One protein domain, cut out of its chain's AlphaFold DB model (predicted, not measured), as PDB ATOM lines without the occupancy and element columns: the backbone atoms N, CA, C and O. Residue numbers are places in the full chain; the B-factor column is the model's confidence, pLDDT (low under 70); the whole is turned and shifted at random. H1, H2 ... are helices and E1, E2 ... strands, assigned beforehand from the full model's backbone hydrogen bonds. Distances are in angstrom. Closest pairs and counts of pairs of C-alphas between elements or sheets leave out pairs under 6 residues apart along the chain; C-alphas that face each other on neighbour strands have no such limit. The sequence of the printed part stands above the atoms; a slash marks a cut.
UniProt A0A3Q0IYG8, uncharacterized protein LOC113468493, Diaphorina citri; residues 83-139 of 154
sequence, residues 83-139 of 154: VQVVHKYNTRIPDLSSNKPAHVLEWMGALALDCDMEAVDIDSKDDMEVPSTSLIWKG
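Overview. This is residues 83 to 139 of the 154 residues of the protein "uncharacterized protein LOC113468493" of Diaphorina citri (UniProt A0A3Q0IYG8). A two-stranded antiparallel ribbon, E1 and E2, bends over in an arch, and one helix, H1, sits near it on the inner side of the bend. A long loop, residues 113 to 127, leads from the end of H1 back to the start of E2. The printed part has 57 residues, with one named helix and two named strands in the order E1, H1, E2; the class is mixed, helices and strands. It is compact, with a radius of gyration of the C-alphas of 11.6 A, and its spans of 33 by 22 by 22 A make it only just elongated.

Arrangement. The sheet is formed by E1, residues 83 to 93, and E2, residues 128 to 138, antiparallel neighbours whose directions stand at 159 degrees. The C-alphas of Val 83 and Trp 137 face each other at 4.8 A, and those of Tyr 89 and Pro 131 at 4.1 A. N 86 and O 134 are within hydrogen-bond range at 2.9 A, as are N 132 and O 88 at 2.8 A. E1 bends by 94 degrees at residue 90, and E2 by 62 degrees at residue 131. H1, residues 101 to 112, and E1 are near each other, with 7 pairs of C-alphas within 10 A and no pair within 8 A. Between H1 and E2 there are 4 pairs within 10 A. In H1 every O i to N i+4 pair is within hydrogen-bond range.

Along the chain. E1 begins at C-alpha 83, (52.170, -41.955, -16.009), and is 22.8 A long. E2 is 28.8 A long and ends at C-alpha 138, (47.721, -37.286, -15.607). H1 begins at C-alpha 101, (34.715, -41.156, -37.082), and is 16.2 A long.

Size, cuts and confidence. The C-alphas of Lys 125 and Gly 139, the two farthest apart, are 36.4 A apart. The printed part has no cut. The link from E1 to H1 is short, and that from H1 to E2 is long, with 15 residues. The mean pLDDT of the printed part is 79.8, and residues 117 to 128, of which 128 belongs to E2, are under 70.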
ATOM      1  N   VAL A  83      52.300 -41.072 -14.849       90.94
ATOM      2  CA  VAL A  83      52.170 -41.955 -16.009       90.94
ATOM      3  C   VAL A  83      51.726 -43.332 -15.547       90.94
ATOM      4  O   VAL A  83      52.375 -43.953 -14.709       90.94
ATOM      5  N   GLN A  84      50.639 -43.812 -16.135       91.50
ATOM      6  CA  GLN A  84      50.103 -45.143 -15.919       91.50
ATOM      7  C   GLN A  84      50.109 -45.901 -17.246       91.50
ATOM      8  O   GLN A  84      49.648 -45.390 -18.266       91.50
ATOM      9  N   VAL A  85      50.623 -47.127 -17.219       91.25
ATOM     10  CA  VAL A  85      50.566 -48.059 -18.347       91.25
ATOM     11  C   VAL A  85      49.501 -49.096 -18.032       91.25
ATOM     12  O   VAL A  85      49.533 -49.710 -16.966       91.25
ATOM     13  N   VAL A  86      48.543 -49.267 -18.936       89.12
ATOM     14  CA  VAL A  86      47.462 -50.246 -18.801       89.12
ATOM     15  C   VAL A  86      47.560 -51.232 -19.951       89.12
ATOM     16  O   VAL A  86      47.594 -50.830 -21.110       89.12
ATOM     17  N   HIS A  87      47.591 -52.523 -19.628       89.00
ATOM     18  CA  HIS A  87      47.563 -53.601 -20.610       89.00
ATOM     19  C   HIS A  87      46.189 -54.263 -20.591       89.00
ATOM     20  O   HIS A  87      45.710 -54.667 -19.530       89.00
ATOM     21  N   LYS A  88      45.567 -54.394 -21.763       84.81
ATOM     22  CA  LYS A  88      44.303 -55.112 -21.948       84.81
ATOM     23  C   LYS A  88      44.519 -56.218 -22.969       84.81
ATOM     24  O   LYS A  88      45.108 -55.983 -24.014       84.81
ATOM     25  N   TYR A  89      44.051 -57.424 -22.673       80.69
ATOM     26  CA  TYR A  89      44.327 -58.593 -23.519       80.69
ATOM     27  C   TYR A  89      43.246 -58.851 -24.573       80.69
ATOM     28  O   TYR A  89      43.569 -59.355 -25.642       80.69
ATOM     29  N   ASN A  90      42.008 -58.431 -24.302       81.00
ATOM     30  CA  ASN A  90      40.847 -58.676 -25.160       81.00
ATOM     31  C   ASN A  90      40.179 -57.342 -25.524       81.00
ATOM     32  O   ASN A  90      39.047 -57.074 -25.137       81.00
ATOM     33  N   THR A  91      40.918 -56.435 -26.165       81.06
ATOM     34  CA  THR A  91      40.337 -55.156 -26.598       81.06
ATOM     35  C   THR A  91      39.757 -55.319 -27.988       81.06
ATOM     36  O   THR A  91      40.496 -55.621 -28.923       81.06
ATOM     37  N   ARG A  92      38.452 -55.093 -28.126       81.31
ATOM     38  CA  ARG A  92      37.798 -54.936 -29.426       81.31
ATOM     39  C   ARG A  92      38.164 -53.573 -29.991       81.31
ATOM     40  O   ARG A  92      37.861 -52.562 -29.359       81.31
ATOM     41  N   ILE A  93      38.892 -53.552 -31.104       82.88
ATOM     42  CA  ILE A  93      39.288 -52.311 -31.778       82.88
ATOM     43  C   ILE A  93      38.428 -52.146 -33.035       82.88
ATOM     44  O   ILE A  93      38.458 -53.047 -33.879       82.88
ATOM     45  N   PRO A  94      37.725 -51.007 -33.197       83.50
ATOM     46  CA  PRO A  94      36.939 -50.733 -34.383       83.50
ATOM     47  C   PRO A  94      37.841 -50.554 -35.592       83.50
ATOM     48  O   PRO A  94      38.832 -49.817 -35.554       83.50
ATOM     49  N   ASP A  95      37.468 -51.192 -36.694       82.88
ATOM     50  CA  ASP A  95      38.120 -50.953 -37.971       82.88
ATOM     51  C   ASP A  95      37.837 -49.517 -38.441       82.88
ATOM     52  O   ASP A  95      36.699 -49.113 -38.698       82.88
ATOM     53  N   LEU A  96      38.913 -48.736 -38.549       82.88
ATOM     54  CA  LEU A  96      38.883 -47.326 -38.931       82.88
ATOM     55  C   LEU A  96      38.387 -47.107 -40.368       82.88
ATOM     56  O   LEU A  96      37.974 -45.997 -40.698       82.88
ATOM     57  N   SER A  97      38.460 -48.127 -41.229       83.81
ATOM     58  CA  SER A  97      38.036 -48.025 -42.629       83.81
ATOM     59  C   SER A  97      36.530 -48.225 -42.823       83.81
ATOM     60  O   SER A  97      35.944 -47.635 -43.733       83.81
ATOM     61  N   SER A  98      35.897 -49.012 -41.951       83.00
ATOM     62  CA  SER A  98      34.470 -49.351 -42.001       83.00
ATOM     63  C   SER A  98      33.613 -48.516 -41.044       83.00
ATOM     64  O   SER A  98      32.429 -48.299 -41.309       83.00
ATOM     65  N   ASN A  99      34.194 -47.992 -39.962       80.69
ATOM     66  CA  ASN A  99      33.467 -47.220 -38.958       80.69
ATOM     67  C   ASN A  99      33.476 -45.711 -39.233       80.69
ATOM     68  O   ASN A  99      34.455 -45.122 -39.691       80.69
ATOM     69  N   LYS A 100      32.374 -45.034 -38.887       87.12
ATOM     70  CA  LYS A 100      32.311 -43.565 -38.948       87.12
ATOM     71  C   LYS A 100      33.205 -42.961 -37.850       87.12
ATOM     72  O   LYS A 100      33.191 -43.472 -36.730       87.12
ATOM     73  N   PRO A 101      33.856 -41.803 -38.082       88.19
ATOM     74  CA  PRO A 101      34.715 -41.156 -37.082       88.19
ATOM     75  C   PRO A 101      34.050 -40.912 -35.719       88.19
ATOM     76  O   PRO A 101      34.707 -41.002 -34.689       88.19
ATOM     77  N   ALA A 102      32.741 -40.638 -35.701       87.88
ATOM     78  CA  ALA A 102      31.985 -40.456 -34.461       87.88
ATOM     79  C   ALA A 102      31.942 -41.730 -33.596       87.88
ATOM     80  O   ALA A 102      32.087 -41.633 -32.383       87.88
ATOM     81  N   HIS A 103      31.808 -42.907 -34.216       83.81
ATOM     82  CA  HIS A 103      31.802 -44.188 -33.502       83.81
ATOM     83  C   HIS A 103      33.190 -44.512 -32.944       83.81
ATOM     84  O   HIS A 103      33.314 -44.940 -31.803       83.81
ATOM     85  N   VAL A 104      34.246 -44.237 -33.718       86.25
ATOM     86  CA  VAL A 104      35.629 -44.383 -33.241       86.25
ATOM     87  C   VAL A 104      35.887 -43.460 -32.047       86.25
ATOM     88  O   VAL A 104      36.495 -43.884 -31.069       86.25
ATOM     89  N   LEU A 105      35.397 -42.216 -32.083       89.31
ATOM     90  CA  LEU A 105      35.541 -41.270 -30.972       89.31
ATOM     91  C   LEU A 105      34.796 -41.733 -29.711       89.31
ATOM     92  O   LEU A 105      35.335 -41.624 -28.611       89.31
ATOM     93  N   GLU A 106      33.580 -42.257 -29.861       87.19
ATOM     94  CA  GLU A 106      32.806 -42.828 -28.755       87.19
ATOM     95  C   GLU A 106      33.520 -44.037 -28.141       87.19
ATOM     96  O   GLU A 106      33.714 -44.087 -26.925       87.19
ATOM     97  N   TRP A 107      34.017 -44.947 -28.984       86.00
ATOM     98  CA  TRP A 107      34.843 -46.076 -28.566       86.00
ATOM     99  C   TRP A 107      36.114 -45.629 -27.825       86.00
ATOM    100  O   TRP A 107      36.413 -46.150 -26.752       86.00
ATOM    101  N   MET A 108      36.838 -44.624 -28.334       87.00
ATOM    102  CA  MET A 108      38.020 -44.065 -27.661       87.00
ATOM    103  C   MET A 108      37.665 -43.479 -26.290       87.00
ATOM    104  O   MET A 108      38.426 -43.640 -25.337       87.00
ATOM    105  N   GLY A 109      36.513 -42.811 -26.182       88.19
ATOM    106  CA  GLY A 109      35.995 -42.290 -24.921       88.19
ATOM    107  C   GLY A 109      35.693 -43.402 -23.915       88.19
ATOM    108  O   GLY A 109      36.138 -43.323 -22.769       88.19
ATOM    109  N   ALA A 110      35.006 -44.461 -24.350       85.12
ATOM    110  CA  ALA A 110      34.720 -45.634 -23.526       85.12
ATOM    111  C   ALA A 110      36.011 -46.334 -23.065       85.12
ATOM    112  O   ALA A 110      36.162 -46.635 -21.880       85.12
ATOM    113  N   LEU A 111      36.986 -46.495 -23.967       84.62
ATOM    114  CA  LEU A 111      38.301 -47.047 -23.643       84.62
ATOM    115  C   LEU A 111      39.041 -46.189 -22.605       84.62
ATOM    116  O   LEU A 111      39.609 -46.738 -21.659       84.62
ATOM    117  N   ALA A 112      39.029 -44.861 -22.763       85.44
ATOM    118  CA  ALA A 112      39.709 -43.916 -21.874       85.44
ATOM    119  C   ALA A 112      39.090 -43.848 -20.468       85.44
ATOM    120  O   ALA A 112      39.801 -43.588 -19.496       85.44
ATOM    121  N   LEU A 113      37.780 -44.087 -20.359       85.69
ATOM    122  CA  LEU A 113      37.050 -44.158 -19.092       85.69
ATOM    123  C   LEU A 113      37.098 -45.545 -18.438       85.69
ATOM    124  O   LEU A 113      36.535 -45.715 -17.359       85.69
ATOM    125  N   ASP A 114      37.780 -46.507 -19.066       80.19
ATOM    126  CA  ASP A 114      37.813 -47.909 -18.644       80.19
ATOM    127  C   ASP A 114      36.407 -48.522 -18.507       80.19
ATOM    128  O   ASP A 114      36.138 -49.320 -17.611       80.19
ATOM    129  N   CYS A 115      35.492 -48.120 -19.394       79.69
ATOM    130  CA  CYS A 115      34.148 -48.677 -19.442       79.69
ATOM    131  C   CYS A 115      34.188 -50.157 -19.838       79.69
ATOM    132  O   CYS A 115      35.042 -50.592 -20.617       79.69
ATOM    133  N   ASP A 116      33.208 -50.910 -19.341       70.06
ATOM    134  CA  ASP A 116      32.943 -52.253 -19.838       70.06
ATOM    135  C   ASP A 116      32.409 -52.154 -21.271       70.06
ATOM    136  O   ASP A 116      31.297 -51.680 -21.507       70.06
ATOM    137  N   MET A 117      33.236 -52.564 -22.227       66.06
ATOM    138  CA  MET A 117      32.955 -52.444 -23.657       66.06
ATOM    139  C   MET A 117      31.843 -53.396 -24.113       66.06
ATOM    140  O   MET A 117      31.300 -53.188 -25.188       66.06
ATOM    141  N   GLU A 118      31.473 -54.399 -23.307       63.09
ATOM    142  CA  GLU A 118      30.311 -55.263 -23.572       63.09
ATOM    143  C   GLU A 118      28.985 -54.595 -23.164       63.09
ATOM    144  O   GLU A 118      27.916 -54.985 -23.626       63.09
ATOM    145  N   ALA A 119      29.038 -53.595 -22.276       55.12
ATOM    146  CA  ALA A 119      27.867 -52.848 -21.815       55.12
ATOM    147  C   ALA A 119      27.561 -51.621 -22.685       55.12
ATOM    148  O   ALA A 119      26.462 -51.064 -22.611       55.12
ATOM    149  N   VAL A 120      28.529 -51.183 -23.492       57.12
ATOM    150  CA  VAL A 120      28.333 -50.146 -24.501       57.12
ATOM    151  C   VAL A 120      27.932 -50.867 -25.784       57.12
ATOM    152  O   VAL A 120      28.735 -51.607 -26.339       57.12
ATOM    153  N   ASP A 121      26.689 -50.681 -26.233       56.97
ATOM    154  CA  ASP A 121      26.144 -51.238 -27.485       56.97
ATOM    155  C   ASP A 121      26.784 -50.541 -28.702       56.97
ATOM    156  O   ASP A 121      26.144 -49.833 -29.481       56.97
ATOM    157  N   ILE A 122      28.109 -50.650 -28.803       60.50
ATOM    158  CA  ILE A 122      28.880 -50.218 -29.956       60.50
ATOM    159  C   ILE A 122      28.653 -51.322 -30.987       60.50
ATOM    160  O   ILE A 122      29.320 -52.348 -30.948       60.50
ATOM    161  N   ASP A 123      27.647 -51.143 -31.849       55.47
ATOM    162  CA  ASP A 123      27.292 -52.047 -32.957       55.47
ATOM    163  C   ASP A 123      28.433 -52.091 -33.990       55.47
ATOM    164  O   ASP A 123      28.362 -51.500 -35.070       55.47
ATOM    165  N   SER A 124      29.538 -52.731 -33.631       54.91
ATOM    166  CA  SER A 124      30.730 -52.878 -34.445       54.91
ATOM    167  C   SER A 124      30.832 -54.324 -34.918       54.91
ATOM    168  O   SER A 124      31.364 -55.227 -34.277       54.91
ATOM    169  N   LYS A 125      30.254 -54.566 -36.093       54.78
ATOM    170  CA  LYS A 125      30.135 -55.907 -36.683       54.78
ATOM    171  C   LYS A 125      31.465 -56.518 -37.147       54.78
ATOM    172  O   LYS A 125      31.463 -57.683 -37.528       54.78
ATOM    173  N   ASP A 126      32.569 -55.774 -37.063       56.38
ATOM    174  CA  ASP A 126      33.881 -56.124 -37.624       56.38
ATOM    175  C   ASP A 126      35.049 -55.861 -36.645       56.38
ATOM    176  O   ASP A 126      36.164 -55.538 -37.058       56.38
ATOM    177  N   ASP A 127      34.816 -55.988 -35.335       66.06
ATOM    178  CA  ASP A 127      35.872 -55.769 -34.342       66.06
ATOM    179  C   ASP A 127      36.804 -56.972 -34.197       66.06
ATOM    180  O   ASP A 127      36.386 -58.100 -33.930       66.06
ATOM    181  N   MET A 128      38.108 -56.710 -34.303       68.94
ATOM    182  CA  MET A 128      39.139 -57.688 -33.979       68.94
ATOM    183  C   MET A 128      39.510 -57.566 -32.499       68.94
ATOM    184  O   MET A 128      39.849 -56.481 -32.020       68.94
ATOM    185  N   GLU A 129      39.487 -58.686 -31.777       77.31
ATOM    186  CA  GLU A 129      40.033 -58.752 -30.423       77.31
ATOM    187  C   GLU A 129      41.555 -58.838 -30.486       77.31
ATOM    188  O   GLU A 129      42.127 -59.801 -31.003       77.31
ATOM    189  N   VAL A 130      42.218 -57.814 -29.953       81.38
ATOM    190  CA  VAL A 130      43.676 -57.760 -29.871       81.38
ATOM    191  C   VAL A 130      44.150 -57.310 -28.493       81.38
ATOM    192  O   VAL A 130      43.461 -56.546 -27.804       81.38
ATOM    193  N   PRO A 131      45.365 -57.722 -28.091       85.06
ATOM    194  CA  PRO A 131      46.050 -57.093 -26.979       85.06
ATOM    195  C   PRO A 131      46.298 -55.613 -27.286       85.06
ATOM    196  O   PRO A 131      46.849 -55.267 -28.332       85.06
ATOM    197  N   SER A 132      45.931 -54.741 -26.355       84.12
ATOM    198  CA  SER A 132      46.176 -53.307 -26.430       84.12
ATOM    199  C   SER A 132      46.963 -52.821 -25.214       84.12
ATOM    200  O   SER A 132      46.930 -53.404 -24.125       84.12
ATOM    201  N   THR A 133      47.728 -51.751 -25.415       87.44
ATOM    202  CA  THR A 133      48.419 -51.035 -24.342       87.44
ATOM    203  C   THR A 133      48.027 -49.571 -24.412       87.44
ATOM    204  O   THR A 133      48.158 -48.941 -25.460       87.44
ATOM    205  N   SER A 134      47.560 -49.028 -23.295       86.38
ATOM    206  CA  SER A 134      47.191 -47.624 -23.158       86.38
ATOM    207  C   SER A 134      48.181 -46.915 -22.241       86.38
ATOM    208  O   SER A 134      48.502 -47.400 -21.154       86.38
ATOM    209  N   LEU A 135      48.652 -45.748 -22.680       89.44
ATOM    210  CA  LEU A 135      49.447 -44.828 -21.873       89.44
ATOM    211  C   LEU A 135      48.530 -43.712 -21.381       89.44
ATOM    212  O   LEU A 135      47.973 -42.962 -22.178       89.44
ATOM    213  N   ILE A 136      48.363 -43.619 -20.065       89.25
ATOM    214  CA  ILE A 136      47.522 -42.614 -19.422       89.25
ATOM    215  C   ILE A 136      48.428 -41.630 -18.691       89.25
ATOM    216  O   ILE A 136      49.166 -41.990 -17.773       89.25
ATOM    217  N   TRP A 137      48.344 -40.372 -19.097       90.06
ATOM    218  CA  TRP A 137      49.138 -39.269 -18.575       90.06
ATOM    219  C   TRP A 137      48.246 -38.295 -17.816       90.06
ATOM    220  O   TRP A 137      47.311 -37.728 -18.378       90.06
ATOM    221  N   LYS A 138      48.510 -38.124 -16.518       91.00
ATOM    222  CA  LYS A 138      47.721 -37.286 -15.607       91.00
ATOM    223  C   LYS A 138      48.606 -36.203 -15.009       91.00
ATOM    224  O   LYS A 138      49.577 -36.499 -14.322       91.00
ATOM    225  N   GLY A 139      48.258 -34.945 -15.240       92.31
ATOM    226  CA  GLY A 139      49.009 -33.807 -14.718       92.31
ATOM    227  C   GLY A 139      48.733 -32.529 -15.498       92.31
ATOM    228  O   GLY A 139      47.860 -32.493 -16.365       92.31
TER     229      GLY A 139